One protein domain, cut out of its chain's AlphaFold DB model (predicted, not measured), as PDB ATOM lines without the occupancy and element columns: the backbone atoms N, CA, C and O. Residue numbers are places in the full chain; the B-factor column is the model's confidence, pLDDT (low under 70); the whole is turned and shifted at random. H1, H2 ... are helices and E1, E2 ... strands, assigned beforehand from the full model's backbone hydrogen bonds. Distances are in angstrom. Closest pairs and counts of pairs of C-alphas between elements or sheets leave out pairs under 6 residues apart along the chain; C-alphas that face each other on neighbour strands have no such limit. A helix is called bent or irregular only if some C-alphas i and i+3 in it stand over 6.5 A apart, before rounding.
ATOM      1  N   ILE A 160     -32.084 -39.245   7.426       97.50
ATOM      2  CA  ILE A 160     -32.222 -38.113   6.493       97.50
ATOM      3  C   ILE A 160     -30.860 -37.490   6.174       97.50
ATOM      4  O   ILE A 160     -29.845 -37.910   6.728       97.50
ATOM      5  N   TYR A 161     -30.812 -36.492   5.289       96.12
ATOM      6  CA  TYR A 161     -29.632 -35.660   5.046       96.12
ATOM      7  C   TYR A 161     -28.343 -36.453   4.793       96.12
ATOM      8  O   TYR A 161     -27.274 -36.198   5.354       96.12
ATOM      9  N   SER A 162     -28.445 -37.439   3.904       94.19
ATOM     10  CA  SER A 162     -27.332 -38.325   3.552       94.19
ATOM     11  C   SER A 162     -26.816 -39.174   4.723       94.19
ATOM     12  O   SER A 162     -25.604 -39.342   4.869       94.19
ATOM     13  N   GLY A 163     -27.722 -39.743   5.525       95.06
ATOM     14  CA  GLY A 163     -27.404 -40.815   6.477       95.06
ATOM     15  C   GLY A 163     -27.433 -40.425   7.955       95.06
ATOM     16  O   GLY A 163     -26.930 -41.183   8.774       95.06
ATOM     17  N   MET A 164     -28.001 -39.272   8.307       97.31
ATOM     18  CA  MET A 164     -28.207 -38.860   9.694       97.31
ATOM     19  C   MET A 164     -29.418 -39.569  10.306       97.31
ATOM     20  O   MET A 164     -30.522 -39.370   9.792       97.31
ATOM     21  N   PRO A 165     -29.267 -40.349  11.389       97.12
ATOM     22  CA  PRO A 165     -30.403 -40.954  12.081       97.12
ATOM     23  C   PRO A 165     -31.367 -39.895  12.634       97.12
ATOM     24  O   PRO A 165     -30.949 -38.915  13.250       97.12
ATOM     25  N   LEU A 166     -32.672 -40.091  12.429       96.69
ATOM     26  CA  LEU A 166     -33.731 -39.223  12.953       96.69
ATOM     27  C   LEU A 166     -34.040 -39.534  14.423       96.69
ATOM     28  O   LEU A 166     -35.099 -40.075  14.762       96.69
ATOM     29  N   HIS A 167     -33.111 -39.180  15.308       97.75
ATOM     30  CA  HIS A 167     -33.347 -39.207  16.747       97.75
ATOM     31  C   HIS A 167     -34.379 -38.157  17.169       97.75
ATOM     32  O   HIS A 167     -34.552 -37.119  16.528       97.75
ATOM     33  N   THR A 168     -35.047 -38.397  18.298       98.44
ATOM     34  CA  THR A 168     -35.845 -37.340  18.926       98.44
ATOM     35  C   THR A 168     -34.902 -36.324  19.562       98.44
ATOM     36  O   THR A 168     -34.140 -36.660  20.470       98.44
ATOM     37  N   GLU A 169     -34.987 -35.076  19.114       98.56
ATOM     38  CA  GLU A 169     -34.146 -33.977  19.576       98.56
ATOM     39  C   GLU A 169     -34.985 -32.845  20.178       98.56
ATOM     40  O   GLU A 169     -36.076 -32.500  19.708       98.56
ATOM     41  N   PHE A 170     -34.451 -32.253  21.238       98.75
ATOM     42  CA  PHE A 170     -35.064 -31.202  22.030       98.75
ATOM     43  C   PHE A 170     -34.177 -29.972  21.951       98.75
ATOM     44  O   PHE A 170     -32.982 -30.065  22.212       98.75
ATOM     45  N   ARG A 171     -34.764 -28.812  21.678       98.75
ATOM     46  CA  ARG A 171     -34.075 -27.534  21.825       98.75
ATOM     47  C   ARG A 171     -34.609 -26.820  23.050       98.75
ATOM     48  O   ARG A 171     -35.715 -26.289  23.007       98.75
ATOM     49  N   VAL A 172     -33.842 -26.809  24.131       98.81
ATOM     50  CA  VAL A 172     -34.179 -26.058  25.347       98.81
ATOM     51  C   VAL A 172     -33.593 -24.660  25.238       98.81
ATOM     52  O   VAL A 172     -32.433 -24.498  24.875       98.81
ATOM     53  N   PHE A 173     -34.384 -23.644  25.558       98.62
ATOM     54  CA  PHE A 173     -33.908 -22.275  25.685       98.62
ATOM     55  C   PHE A 173     -33.662 -21.978  27.156       98.62
ATOM     56  O   PHE A 173     -34.539 -22.215  27.986       98.62
ATOM     57  N   TYR A 174     -32.482 -21.464  27.477       98.56
ATOM     58  CA  TYR A 174     -32.054 -21.176  28.842       98.56
ATOM     59  C   TYR A 174     -31.460 -19.776  28.924       98.56
ATOM     60  O   TYR A 174     -30.750 -19.348  28.011       98.56
ATOM     61  N   ASP A 175     -31.754 -19.066  30.006       98.44
ATOM     62  CA  ASP A 175     -31.241 -17.729  30.270       98.44
ATOM     63  C   ASP A 175     -30.286 -17.757  31.471       98.44
ATOM     64  O   ASP A 175     -30.709 -17.904  32.616       98.44
ATOM     65  N   PHE A 176     -28.986 -17.606  31.202       98.44
ATOM     66  CA  PHE A 176     -27.931 -17.582  32.226       98.44
ATOM     67  C   PHE A 176     -27.892 -16.281  33.041       98.44
ATOM     68  O   PHE A 176     -27.089 -16.162  33.968       98.44
ATOM     69  N   ASP A 177     -28.697 -15.275  32.689       98.06
ATOM     70  CA  ASP A 177     -28.789 -14.048  33.484       98.06
ATOM     71  C   ASP A 177     -29.809 -14.183  34.625       98.06
ATOM     72  O   ASP A 177     -29.694 -13.477  35.628       98.06
ATOM     73  N   ILE A 178     -30.776 -15.100  34.493       97.19
ATOM     74  CA  ILE A 178     -31.792 -15.399  35.520       97.19
ATOM     75  C   ILE A 178     -31.740 -16.844  36.038       97.19
ATOM     76  O   ILE A 178     -32.504 -17.184  36.933       97.19
ATOM     77  N   ASP A 179     -30.843 -17.670  35.497       97.25
ATOM     78  CA  ASP A 179     -30.639 -19.076  35.860       97.25
ATOM     79  C   ASP A 179     -31.884 -19.974  35.703       97.25
ATOM     80  O   ASP A 179     -32.142 -20.885  36.502       97.25
ATOM     81  N   GLU A 180     -32.647 -19.742  34.629       97.62
ATOM     82  CA  GLU A 180     -33.891 -20.464  34.351       97.62
ATOM     83  C   GLU A 180     -34.021 -20.906  32.881       97.62
ATOM     84  O   GLU A 180     -33.634 -20.179  31.955       97.62
ATOM     85  N   PRO A 181     -34.618 -22.087  32.625       98.12
ATOM     86  CA  PRO A 181     -35.106 -22.420  31.298       98.12
ATOM     87  C   PRO A 181     -36.300 -21.514  30.957       98.12
ATOM     88  O   PRO A 181     -37.194 -21.306  31.772       98.12
ATOM     89  N   ILE A 182     -36.334 -20.995  29.732       97.88
ATOM     90  CA  ILE A 182     -37.355 -20.041  29.261       97.88
ATOM     91  C   ILE A 182     -38.285 -20.626  28.190       97.88
ATOM     92  O   ILE A 182     -39.278 -20.000  27.824       97.88
ATOM     93  N   GLY A 183     -37.994 -21.831  27.698       98.19
ATOM     94  CA  GLY A 183     -38.865 -22.547  26.772       98.19
ATOM     95  C   GLY A 183     -38.218 -23.776  26.154       98.19
ATOM     96  O   GLY A 183     -37.053 -24.086  26.410       98.19
ATOM     97  N   ILE A 184     -38.980 -24.487  25.330       98.69
ATOM     98  CA  ILE A 184     -38.500 -25.664  24.603       98.69
ATOM     99  C   ILE A 184     -39.167 -25.773  23.230       98.69
ATOM    100  O   ILE A 184     -40.347 -25.477  23.095       98.69
ATOM    101  N   SER A 185     -38.438 -26.247  22.224       98.44
ATOM    102  CA  SER A 185     -38.988 -26.621  20.916       98.44
ATOM    103  C   SER A 185     -38.629 -28.062  20.573       98.44
ATOM    104  O   SER A 185     -37.542 -28.543  20.906       98.44
ATOM    105  N   ASN A 186     -39.515 -28.739  19.842       98.19
ATOM    106  CA  ASN A 186     -39.145 -29.943  19.103       98.19
ATOM    107  C   ASN A 186     -38.181 -29.528  17.983       98.19
ATOM    108  O   ASN A 186     -38.550 -28.701  17.148       98.19
ATOM    109  N   TYR A 187     -36.960 -30.072  17.968       97.81
ATOM    110  CA  TYR A 187     -35.969 -29.715  16.948       97.81
ATOM    111  C   TYR A 187     -36.467 -30.072  15.537       97.81
ATOM    112  O   TYR A 187     -36.296 -29.311  14.585       97.81
ATOM    113  N   TRP A 188     -37.181 -31.193  15.429       97.56
ATOM    114  CA  TRP A 188     -37.826 -31.684  14.215       97.56
ATOM    115  C   TRP A 188     -39.292 -31.246  14.133       97.56
ATOM    116  O   TRP A 188     -40.177 -32.066  13.865       97.56
ATOM    117  N   HIS A 189     -39.569 -29.969  14.417       97.62
ATOM    118  CA  HIS A 189     -40.930 -29.431  14.471       97.62
ATOM    119  C   HIS A 189     -41.732 -29.777  13.194       97.62
ATOM    120  O   HIS A 189     -41.274 -29.446  12.098       97.62
ATOM    121  N   PRO A 190     -42.934 -30.388  13.300       96.94
ATOM    122  CA  PRO A 190     -43.694 -30.864  12.141       96.94
ATOM    123  C   PRO A 190     -43.944 -29.827  11.053       96.94
ATOM    124  O   PRO A 190     -43.751 -30.150   9.886       96.94
ATOM    125  N   ASP A 191     -44.330 -28.600  11.415       95.62
ATOM    126  CA  ASP A 191     -44.554 -27.535  10.429       95.62
ATOM    127  C   ASP A 191     -43.310 -27.281   9.567       95.62
ATOM    128  O   ASP A 191     -43.400 -27.298   8.345       95.62
ATOM    129  N   GLU A 192     -42.143 -27.124  10.202       95.62
ATOM    130  CA  GLU A 192     -40.883 -26.832   9.512       95.62
ATOM    131  C   GLU A 192     -40.468 -28.004   8.619       95.62
ATOM    132  O   GLU A 192     -40.083 -27.833   7.465       95.62
ATOM    133  N   MET A 193     -40.566 -29.226   9.142       96.50
ATOM    134  CA  MET A 193     -40.132 -30.409   8.406       96.50
ATOM    135  C   MET A 193     -41.048 -30.723   7.223       96.50
ATOM    136  O   MET A 193     -40.564 -31.123   6.169       96.50
ATOM    137  N   LEU A 194     -42.363 -30.540   7.368       96.75
ATOM    138  CA  LEU A 194     -43.319 -30.789   6.286       96.75
ATOM    139  C   LEU A 194     -43.293 -29.705   5.205       96.75
ATOM    140  O   LEU A 194     -43.659 -29.999   4.068       96.75
ATOM    141  N   GLU A 195     -42.885 -28.484   5.549       96.00
ATOM    142  CA  GLU A 195     -42.744 -27.381   4.597       96.00
ATOM    143  C   GLU A 195     -41.441 -27.477   3.792       96.00
ATOM    144  O   GLU A 195     -41.458 -27.285   2.576       96.00
ATOM    145  N   TRP A 196     -40.321 -27.805   4.449       94.38
ATOM    146  CA  TRP A 196     -38.990 -27.628   3.857       94.38
ATOM    147  C   TRP A 196     -38.268 -28.916   3.453       94.38
ATOM    148  O   TRP A 196     -37.327 -28.842   2.658       94.38
ATOM    149  N   LEU A 197     -38.658 -30.093   3.959       96.38
ATOM    150  CA  LEU A 197     -38.038 -31.343   3.507       96.38
ATOM    151  C   LEU A 197     -38.527 -31.732   2.111       96.38
ATOM    152  O   LEU A 197     -39.722 -31.733   1.814       96.38
ATOM    153  N   SER A 198     -37.582 -32.149   1.276       96.25
ATOM    154  CA  SER A 198     -37.833 -32.762  -0.025       96.25
ATOM    155  C   SER A 198     -37.636 -34.279   0.033       96.25
ATOM    156  O   SER A 198     -37.102 -34.828   0.998       96.25
ATOM    157  N   GLU A 199     -38.092 -34.989  -0.999       96.12
ATOM    158  CA  GLU A 199     -37.827 -36.425  -1.126       96.12
ATOM    159  C   GLU A 199     -36.330 -36.696  -1.390       96.12
ATOM    160  O   GLU A 199     -35.701 -35.932  -2.130       96.12
ATOM    161  N   PRO A 200     -35.750 -37.786  -0.843       95.44
ATOM    162  CA  PRO A 200     -36.412 -38.856  -0.079       95.44
ATOM    163  C   PRO A 200     -36.563 -38.575   1.430       95.44
ATOM    164  O   PRO A 200     -37.238 -39.332   2.128       95.44
ATOM    165  N   ASP A 201     -35.955 -37.503   1.943       97.81
ATOM    166  CA  ASP A 201     -35.906 -37.207   3.382       97.81
ATOM    167  C   ASP A 201     -37.301 -36.971   3.977       97.81
ATOM    168  O   ASP A 201     -37.583 -37.381   5.105       97.81
ATOM    169  N   LEU A 202     -38.210 -36.373   3.202       98.00
ATOM    170  CA  LEU A 202     -39.602 -36.175   3.597       98.00
ATOM    171  C   LEU A 202     -40.324 -37.504   3.873       98.00
ATOM    172  O   LEU A 202     -41.075 -37.597   4.848       98.00
ATOM    173  N   THR A 203     -40.102 -38.536   3.050       98.12
ATOM    174  CA  THR A 203     -40.660 -39.878   3.282       98.12
ATOM    175  C   THR A 203     -40.101 -40.495   4.562       98.12
ATOM    176  O   THR A 203     -40.882 -40.966   5.396       98.12
ATOM    177  N   SER A 204     -38.779 -40.435   4.766       97.88
ATOM    178  CA  SER A 204     -38.139 -40.904   6.004       97.88
ATOM    179  C   SER A 204     -38.727 -40.212   7.234       97.88
ATOM    180  O   SER A 204     -39.157 -40.884   8.171       97.88
ATOM    181  N   TYR A 205     -38.844 -38.880   7.213       98.38
ATOM    182  CA  TYR A 205     -39.419 -38.116   8.317       98.38
ATOM    183  C   TYR A 205     -40.878 -38.493   8.591       98.38
ATOM    184  O   TYR A 205     -41.238 -38.787   9.732       98.38
ATOM    185  N   LYS A 206     -41.726 -38.558   7.555       98.25
ATOM    186  CA  LYS A 206     -43.141 -38.942   7.700       98.25
ATOM    187  C   LYS A 206     -43.311 -40.314   8.349       98.25
ATOM    188  O   LYS A 206     -44.266 -40.489   9.099       98.25
ATOM    189  N   SER A 207     -42.399 -41.254   8.090       97.94
ATOM    190  CA  SER A 207     -42.471 -42.608   8.651       97.94
ATOM    191  C   SER A 207     -42.292 -42.664  10.175       97.94
ATOM    192  O   SER A 207     -42.811 -43.582  10.806       97.94
ATOM    193  N   ILE A 208     -41.603 -41.681  10.773       97.75
ATOM    194  CA  ILE A 208     -41.251 -41.666  12.206       97.75
ATOM    195  C   ILE A 208     -41.766 -40.430  12.961       97.75
ATOM    196  O   ILE A 208     -41.651 -40.360  14.185       97.75
ATOM    197  N   LYS A 209     -42.364 -39.457  12.261       98.25
ATOM    198  CA  LYS A 209     -42.858 -38.185  12.812       98.25
ATOM    199  C   LYS A 209     -43.686 -38.366  14.086       98.25
ATOM    200  O   LYS A 209     -43.444 -37.675  15.073       98.25
ATOM    201  N   ASP A 210     -44.651 -39.284  14.076       98.31
ATOM    202  CA  ASP A 210     -45.552 -39.480  15.217       98.31
ATOM    203  C   ASP A 210     -44.798 -40.027  16.442       98.31
ATOM    204  O   ASP A 210     -45.070 -39.607  17.568       98.31
ATOM    205  N   THR A 211     -43.781 -40.872  16.231       97.81
ATOM    206  CA  THR A 211     -42.874 -41.323  17.297       97.81
ATOM    207  C   THR A 211     -42.055 -40.160  17.850       97.81
ATOM    208  O   THR A 211     -42.010 -39.997  19.065       97.81
ATOM    209  N   ILE A 212     -41.468 -39.312  16.994       98.31
ATOM    210  CA  ILE A 212     -40.700 -38.129  17.433       98.31
ATOM    211  C   ILE A 212     -41.578 -37.189  18.269       98.31
ATOM    212  O   ILE A 212     -41.176 -36.745  19.341       98.31
ATOM    213  N   VAL A 213     -42.799 -36.898  17.811       98.44
ATOM    214  CA  VAL A 213     -43.738 -36.023  18.533       98.44
ATOM    215  C   VAL A 213     -44.176 -36.649  19.861       98.44
ATOM    216  O   VAL A 213     -44.283 -35.947  20.870       98.44
ATOM    217  N   SER A 214     -44.418 -37.962  19.886       98.38
ATOM    218  CA  SER A 214     -44.760 -38.693  21.109       98.38
ATOM    219  C   SER A 214     -43.610 -38.671  22.121       98.38
ATOM    220  O   SER A 214     -43.821 -38.304  23.279       98.38
ATOM    221  N   ASP A 215     -42.390 -39.001  21.691       98.31
ATOM    222  CA  ASP A 215     -41.189 -38.974  22.529       98.31
ATOM    223  C   ASP A 215     -40.921 -37.559  23.051       98.31
ATOM    224  O   ASP A 215     -40.709 -37.371  24.252       98.31
ATOM    225  N   PHE A 216     -41.014 -36.545  22.188       98.50
ATOM    226  CA  PHE A 216     -40.851 -35.152  22.591       98.50
ATOM    227  C   PHE A 216     -41.820 -34.786  23.723       98.50
ATOM    228  O   PHE A 216     -41.405 -34.330  24.788       98.50
ATOM    229  N   ASN A 217     -43.116 -35.058  23.548       98.31
ATOM    230  CA  ASN A 217     -44.122 -34.747  24.563       98.31
ATOM    231  C   ASN A 217     -43.939 -35.537  25.862       98.31
ATOM    232  O   ASN A 217     -44.171 -34.994  26.944       98.31
ATOM    233  N   LYS A 218     -43.506 -36.796  25.761       98.31
ATOM    234  CA  LYS A 218     -43.249 -37.663  26.912       98.31
ATOM    235  C   LYS A 218     -42.064 -37.169  27.742       98.31
ATOM    236  O   LYS A 218     -42.153 -37.153  28.968       98.31
ATOM    237  N   TYR A 219     -40.968 -36.769  27.097       98.56
ATOM    238  CA  TYR A 219     -39.693 -36.519  27.777       98.56
ATOM    239  C   TYR A 219     -39.348 -35.036  27.975       98.56
ATOM    240  O   TYR A 219     -38.495 -34.746  28.814       98.56
ATOM    241  N   LYS A 220     -40.025 -34.086  27.306       98.12
ATOM    242  CA  LYS A 220     -39.676 -32.649  27.355       98.12
ATOM    243  C   LYS A 220     -39.532 -32.081  28.766       98.12
ATOM    244  O   LYS A 220     -38.590 -31.346  29.028       98.12
ATOM    245  N   LYS A 221     -40.413 -32.465  29.699       98.19
ATOM    246  CA  LYS A 221     -40.346 -32.001  31.098       98.19
ATOM    247  C   LYS A 221     -39.077 -32.479  31.805       98.19
ATOM    248  O   LYS A 221     -38.452 -31.699  32.515       98.19
ATOM    249  N   ASN A 222     -38.690 -33.739  31.595       98.44
ATOM    250  CA  ASN A 222     -37.453 -34.270  32.160       98.44
ATOM    251  C   ASN A 222     -36.235 -33.599  31.519       98.44
ATOM    252  O   ASN A 222     -35.342 -33.167  32.232       98.44
ATOM    253  N   VAL A 223     -36.218 -33.444  30.194       98.69
ATOM    254  CA  VAL A 223     -35.102 -32.787  29.496       98.69
ATOM    255  C   VAL A 223     -34.908 -31.350  29.989       98.69
ATOM    256  O   VAL A 223     -33.791 -30.980  30.332       98.69
ATOM    257  N   VAL A 224     -35.986 -30.567  30.117       98.75
ATOM    258  CA  VAL A 224     -35.930 -29.203  30.676       98.75
ATOM    259  C   VAL A 224     -35.373 -29.204  32.096       98.75
ATOM    260  O   VAL A 224     -34.502 -28.394  32.400       98.75
ATOM    261  N   LEU A 225     -35.821 -30.129  32.951       98.44
ATOM    262  CA  LEU A 225     -35.299 -30.263  34.312       98.44
ATOM    263  C   LEU A 225     -33.794 -30.572  34.315       98.44
ATOM    264  O   LEU A 225     -33.042 -29.916  35.026       98.44
ATOM    265  N   GLN A 226     -33.345 -31.537  33.512       98.69
ATOM    266  CA  GLN A 226     -31.938 -31.947  33.480       98.69
ATOM    267  C   GLN A 226     -31.021 -30.871  32.884       98.69
ATOM    268  O   GLN A 226     -29.891 -30.711  33.353       98.69
ATOM    269  N   VAL A 227     -31.510 -30.111  31.894       98.69
ATOM    270  CA  VAL A 227     -30.820 -28.920  31.375       98.69
ATOM    271  C   VAL A 227     -30.764 -27.841  32.449       98.69
ATOM    272  O   VAL A 227     -29.691 -27.302  32.683       98.69
ATOM    273  N   SER A 228     -31.868 -27.568  33.151       98.38
ATOM    274  CA  SER A 228     -31.894 -26.587  34.243       98.38
ATOM    275  C   SER A 228     -30.867 -26.925  35.322       98.38
ATOM    276  O   SER A 228     -30.066 -26.070  35.679       98.38
ATOM    277  N   ILE A 229     -30.846 -28.177  35.793       98.25
ATOM    278  CA  ILE A 229     -29.881 -28.648  36.796       98.25
ATOM    279  C   ILE A 229     -28.451 -28.408  36.313       98.25
ATOM    280  O   ILE A 229     -27.650 -27.816  37.033       98.25
ATOM    281  N   LEU A 230     -28.124 -28.848  35.092       98.44
ATOM    282  CA  LEU A 230     -26.761 -28.733  34.584       98.44
ATOM    283  C   LEU A 230     -26.342 -27.273  34.379       98.44
ATOM    284  O   LEU A 230     -25.231 -26.906  34.756       98.44
ATOM    285  N   MET A 231     -27.208 -26.449  33.787       98.38
ATOM    286  CA  MET A 231     -26.879 -25.074  33.404       98.38
ATOM    287  C   MET A 231     -26.828 -24.123  34.604       98.38
ATOM    288  O   MET A 231     -26.008 -23.212  34.592       98.38
ATOM    289  N   GLN A 232     -27.585 -24.379  35.677       96.81
ATOM    290  CA  GLN A 232     -27.469 -23.630  36.941       96.81
ATOM    291  C   GLN A 232     -26.082 -23.755  37.585       96.81
ATOM    292  O   GLN A 232     -25.630 -22.852  38.286       96.81
ATOM    293  N   GLY A 233     -25.378 -24.866  37.344       96.88
ATOM    294  CA  GLY A 233     -24.000 -25.038  37.803       96.88
ATOM    295  C   GLY A 233     -22.952 -24.321  36.940       96.88
ATOM    296  O   GLY A 233     -21.773 -24.328  37.300       96.88
ATOM    297  N   VAL A 234     -23.344 -23.701  35.818       97.81
ATOM    298  CA  VAL A 234     -22.445 -22.993  34.893       97.81
ATOM    299  C   VAL A 234     -22.462 -21.492  35.184       97.81
ATOM    300  O   VAL A 234     -23.358 -20.765  34.777       97.81
ATOM    301  N   THR A 235     -21.417 -20.988  35.837       93.75
ATOM    302  CA  THR A 235     -21.363 -19.580  36.287       93.75
ATOM    303  C   THR A 235     -20.731 -18.607  35.284       93.75
ATOM    304  O   THR A 235     -20.781 -17.391  35.477       93.75
ATOM    305  N   SER A 236     -20.111 -19.120  34.218       95.12
ATOM    306  CA  SER A 236     -19.271 -18.347  33.286       95.12
ATOM    307  C   SER A 236     -19.929 -18.019  31.942       95.12
ATOM    308  O   SER A 236     -19.327 -17.313  31.131       95.12
ATOM    309  N   LEU A 237     -21.150 -18.499  31.698       97.75
ATOM    310  CA  LEU A 237     -21.970 -18.109  30.550       97.75
ATOM    311  C   LEU A 237     -22.965 -17.010  30.948       97.75
ATOM    312  O   LEU A 237     -23.288 -16.838  32.124       97.75
ATOM    313  N   LYS A 238     -23.397 -16.222  29.959       97.62
ATOM    314  CA  LYS A 238     -24.337 -15.103  30.117       97.62
ATOM    315  C   LYS A 238     -25.305 -15.029  28.946       97.62
ATOM    316  O   LYS A 238     -25.000 -15.532  27.857       97.62
ATOM    317  N   GLY A 239     -26.439 -14.377  29.179       98.25
ATOM    318  CA  GLY A 239     -27.509 -14.216  28.205       98.25
ATOM    319  C   GLY A 239     -28.252 -15.511  27.876       98.25
ATOM    320  O   GLY A 239     -28.154 -16.526  28.567       98.25
ATOM    321  N   LYS A 240     -29.000 -15.466  26.770       98.44
ATOM    322  CA  LYS A 240     -29.928 -16.524  26.350       98.44
ATOM    323  C   LYS A 240     -29.306 -17.456  25.324       98.44
ATOM    324  O   LYS A 240     -28.787 -17.005  24.302       98.44
ATOM    325  N   TRP A 241     -29.442 -18.754  25.557       98.69
ATOM    326  CA  TRP A 241     -28.882 -19.816  24.725       98.69
ATOM    327  C   TRP A 241     -29.945 -20.845  24.353       98.69
ATOM    328  O   TRP A 241     -30.889 -21.080  25.100       98.69
ATOM    329  N   SER A 242     -29.780 -21.459  23.187       98.44
ATOM    330  CA  SER A 242     -30.436 -22.701  22.798       98.44
ATOM    331  C   SER A 242     -29.479 -23.868  23.011       98.44
ATOM    332  O   SER A 242     -28.337 -23.806  22.550       98.44
ATOM    333  N   ILE A 243     -29.959 -24.918  23.668       98.75
ATOM    334  CA  ILE A 243     -29.236 -26.153  23.964       98.75
ATOM    335  C   ILE A 243     -29.957 -27.307  23.281       98.75
ATOM    336  O   ILE A 243     -31.129 -27.564  23.570       98.75
ATOM    337  N   ASP A 244     -29.248 -27.995  22.394       98.62
ATOM    338  CA  ASP A 244     -29.757 -29.155  21.677       98.62
ATOM    339  C   ASP A 244     -29.421 -30.430  22.454       98.62
ATOM    340  O   ASP A 244     -28.259 -30.718  22.763       98.62
ATOM    341  N   VAL A 245     -30.464 -31.193  22.775       98.88
ATOM    342  CA  VAL A 245     -30.390 -32.468  23.485       98.88
ATOM    343  C   VAL A 245     -30.960 -33.569  22.603       98.88
ATOM    344  O   VAL A 245     -32.090 -33.467  22.138       98.88
ATOM    345  N   MET A 246     -30.209 -34.646  22.411       98.69
ATOM    346  CA  MET A 246     -30.608 -35.805  21.615       98.69
ATOM    347  C   MET A 246     -30.959 -36.983  22.521       98.69
ATOM    348  O   MET A 246     -30.161 -37.364  23.379       98.69
ATOM    349  N   LYS A 247     -32.132 -37.586  22.324       98.50
ATOM    350  CA  LYS A 247     -32.481 -38.873  22.939       98.50
ATOM    351  C   LYS A 247     -31.887 -40.009  22.113       98.50
ATOM    352  O   LYS A 247     -32.053 -40.028  20.897       98.50
ATOM    353  N   ASN A 248     -31.279 -40.985  22.779       98.00
ATOM    354  CA  ASN A 248     -30.836 -42.222  22.146       98.00
ATOM    355  C   ASN A 248     -30.942 -43.397  23.131       98.00
ATOM    356  O   ASN A 248     -30.203 -43.472  24.115       98.00
ATOM    357  N   GLY A 249     -31.889 -44.307  22.894       96.62
ATOM    358  CA  GLY A 249     -32.286 -45.305  23.891       96.62
ATOM    359  C   GLY A 249     -32.847 -44.630  25.148       96.62
ATOM    360  O   GLY A 249     -33.751 -43.797  25.045       96.62
ATOM    361  N   GLU A 250     -32.300 -44.956  26.317       96.25
ATOM    362  CA  GLU A 250     -32.671 -44.330  27.600       96.25
ATOM    363  C   GLU A 250     -31.810 -43.100  27.953       96.25
ATOM    364  O   GLU A 250     -32.085 -42.417  28.939       96.25
ATOM    365  N   ASP A 251     -30.791 -42.796  27.141       98.19
ATOM    366  CA  ASP A 251     -29.837 -41.717  27.393       98.19
ATOM    367  C   ASP A 251     -30.243 -40.408  26.696       98.19
ATOM    368  O   ASP A 251     -30.890 -40.404  25.641       98.19
ATOM    369  N   PHE A 252     -29.793 -39.283  27.261       98.69
ATOM    370  CA  PHE A 252     -29.973 -37.936  26.714       98.69
ATOM    371  C   PHE A 252     -28.622 -37.231  26.610       98.69
ATOM    372  O   PHE A 252     -27.905 -37.128  27.603       98.69
ATOM    373  N   TRP A 253     -28.289 -36.729  25.424       98.69
ATOM    374  CA  TRP A 253     -26.961 -36.219  25.086       98.69
ATOM    375  C   TRP A 253     -27.003 -34.744  24.724       98.69
ATOM    376  O   TRP A 253     -27.823 -34.352  23.903       98.69
ATOM    377  N   ILE A 254     -26.091 -33.937  25.263       98.50
ATOM    378  CA  ILE A 254     -25.897 -32.554  24.807       98.50
ATOM    379  C   ILE A 254     -25.091 -32.580  23.514       98.50
ATOM    380  O   ILE A 254     -23.905 -32.932  23.496       98.50
ATOM    381  N   ILE A 255     -25.747 -32.199  22.423       97.69
ATOM    382  CA  ILE A 255     -25.176 -32.309  21.082       97.69
ATOM    383  C   ILE A 255     -24.733 -30.963  20.512       97.69
ATOM    384  O   ILE A 255     -23.736 -30.944  19.791       97.69
ATOM    385  N   ASP A 256     -25.375 -29.846  20.864       97.81
ATOM    386  CA  ASP A 256     -24.947 -28.518  20.410       97.81
ATOM    387  C   ASP A 256     -25.473 -27.387  21.304       97.81
ATOM    388  O   ASP A 256     -26.456 -27.556  22.030       97.81
ATOM    389  N   MET A 257     -24.832 -26.220  21.227       97.19
ATOM    390  CA  MET A 257     -25.303 -24.991  21.867       97.19
ATOM    391  C   MET A 257     -25.025 -23.772  20.989       97.19
ATOM    392  O   MET A 257     -23.995 -23.676  20.331       97.19
ATOM    393  N   ALA A 258     -25.935 -22.803  21.021       97.31
ATOM    394  CA  ALA A 258     -25.762 -21.508  20.369       97.31
ATOM    395  C   ALA A 258     -26.524 -20.426  21.133       97.31
ATOM    396  O   ALA A 258     -27.440 -20.728  21.898       97.31
ATOM    397  N   ARG A 259     -26.200 -19.150  20.911       97.75
ATOM    398  CA  ARG A 259     -27.037 -18.059  21.430       97.75
ATOM    399  C   ARG A 259     -28.447 -18.155  20.850       97.75
ATOM    400  O   ARG A 259     -28.621 -18.422  19.664       97.75
ATOM    401  N   MET A 260     -29.456 -17.868  21.671       97.44
ATOM    402  CA  MET A 260     -30.874 -17.986  21.303       97.44
ATOM    403  C   MET A 260     -31.225 -17.188  20.040       97.44
ATOM    404  O   MET A 260     -32.000 -17.664  19.216       97.44
ATOM    405  N   GLU A 261     -30.622 -16.010  19.851       96.00
ATOM    406  CA  GLU A 261     -30.825 -15.150  18.673       96.00
ATOM    407  C   GLU A 261     -30.419 -15.801  17.338       96.00
ATOM    408  O   GLU A 261     -30.827 -15.338  16.276       96.00
ATOM    409  N   ARG A 262     -29.630 -16.884  17.378       93.25
ATOM    410  CA  ARG A 262     -29.224 -17.670  16.205       93.25
ATOM    411  C   ARG A 262     -30.173 -18.826  15.893       93.25
ATOM    412  O   ARG A 262     -30.030 -19.469  14.857       93.25
ATOM    413  N   SER A 263     -31.124 -19.128  16.776       94.12
ATOM    414  CA  SER A 263     -32.008 -20.278  16.612       94.12
ATOM    415  C   SER A 263     -33.177 -19.964  15.678       94.12
ATOM    416  O   SER A 263     -33.976 -19.065  15.933       94.12
ATOM    417  N   ALA A 264     -33.357 -20.796  14.652       91.88
ATOM    418  CA  ALA A 264     -34.537 -20.765  13.783       91.88
ATOM    419  C   ALA A 264     -35.843 -21.182  14.496       91.88
ATOM    420  O   ALA A 264     -36.928 -20.978  13.965       91.88
ATOM    421  N   LEU A 265     -35.760 -21.757  15.703       95.00
ATOM    422  CA  LEU A 265     -36.901 -22.363  16.404       95.00
ATOM    423  C   LEU A 265     -37.468 -21.506  17.538       95.00
ATOM    424  O   LEU A 265     -38.340 -21.979  18.267       95.00
ATOM    425  N   VAL A 266     -37.008 -20.260  17.695       95.00
ATOM    426  CA  VAL A 266     -37.527 -19.340  18.726       95.00
ATOM    427  C   VAL A 266     -39.037 -19.134  18.574       95.00
ATOM    428  O   VAL A 266     -39.768 -19.172  19.557       95.00
ATOM    429  N   ASN A 267     -39.528 -19.006  17.341       94.75
ATOM    430  CA  ASN A 267     -40.956 -18.801  17.067       94.75
ATOM    431  C   ASN A 267     -41.809 -20.072  17.235       94.75
ATOM    432  O   ASN A 267     -43.034 -19.996  17.176       94.75
ATOM    433  N   LYS A 268     -41.175 -21.236  17.419       95.50
ATOM    434  CA  LYS A 268     -41.828 -22.532  17.664       95.50
ATOM    435  C   LYS A 268     -41.718 -22.975  19.127       95.50
ATOM    436  O   LYS A 268     -42.073 -24.103  19.454       95.50
ATOM    437  N   MET A 269     -41.196 -22.102  19.986       94.69
ATOM    438  CA  MET A 269     -40.959 -22.379  21.394       94.69
ATOM    439  C   MET A 269     -42.272 -22.513  22.166       94.69
ATOM    440  O   MET A 269     -43.113 -21.615  22.159       94.69
TER     441      MET A 269
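What this domain is: This is residues 160 to 269 of the 273 residues of an uncharacterized protein of Virgibacillus massiliensis (UniProt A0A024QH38). A strongly twisted sheet of four strands is covered on one face by the long helix H2, and the short helix H1 sits off the sheet beside residues 202 to 209 of H2. The sheet's order is E2, E1, E3, E4, antiparallel throughout, and with H2 on one face it makes two layers, helix over sheet. The printed part has 110 residues, with E1, E2, H1, H2, E3 and E4 along the chain, in the mixed class of helices and strands. It is compact, with a radius of gyration of the C-alphas of 14.3 A and spans of 44 by 29 by 22 A.

Where its parts are: E1, residues 169 to 175, begins at C-alpha 169 (-34.146, -33.977, 19.576). E2 is residues 180 to 186. E3, residues 240 to 248, is 26.1 A long, and E4, residues 251 to 259, is 24.6 A long and ends at C-alpha 259 (-27.037, -18.059, 21.430). H2, residues 201 to 232, is 37.2 A long; it is irregular, with C-alphas 207 and 210 7.9 A apart, and has a kink of 55 degrees near residue 208. H1 is residues 190 to 196.

How they stand to each other: E1 and E3 are antiparallel at 153 degrees, with N 172 and O 243 2.9 A apart, within hydrogen-bond range. In the hairpin E1 and E2, N 173 and O 183 are 2.8 A apart; in the hairpin E3 and E4, N 244 and O 256 are 2.8 A apart. H2 is on the sheet through residues 212 to 232; its closest C-alphas to E1 are those of Val 224 and Val 172, 6.4 A. H1 and H2 touch, with the closest C-alphas those of Leu 194 and Leu 202, 7.1 A, at a steep tilt of 56 degrees, opposite ways. H1 is not on the sheet. Every O i to N i+4 pair is within hydrogen-bond range in H1, and 23 of 28 in H2.

The domain as a whole: The two C-alphas farthest apart, those of Glu 199 and Thr 235, are 44.2 A apart. The printed part has no cut and no long link. Mean pLDDT of the printed part is 97.4, and no printed residue is under 70.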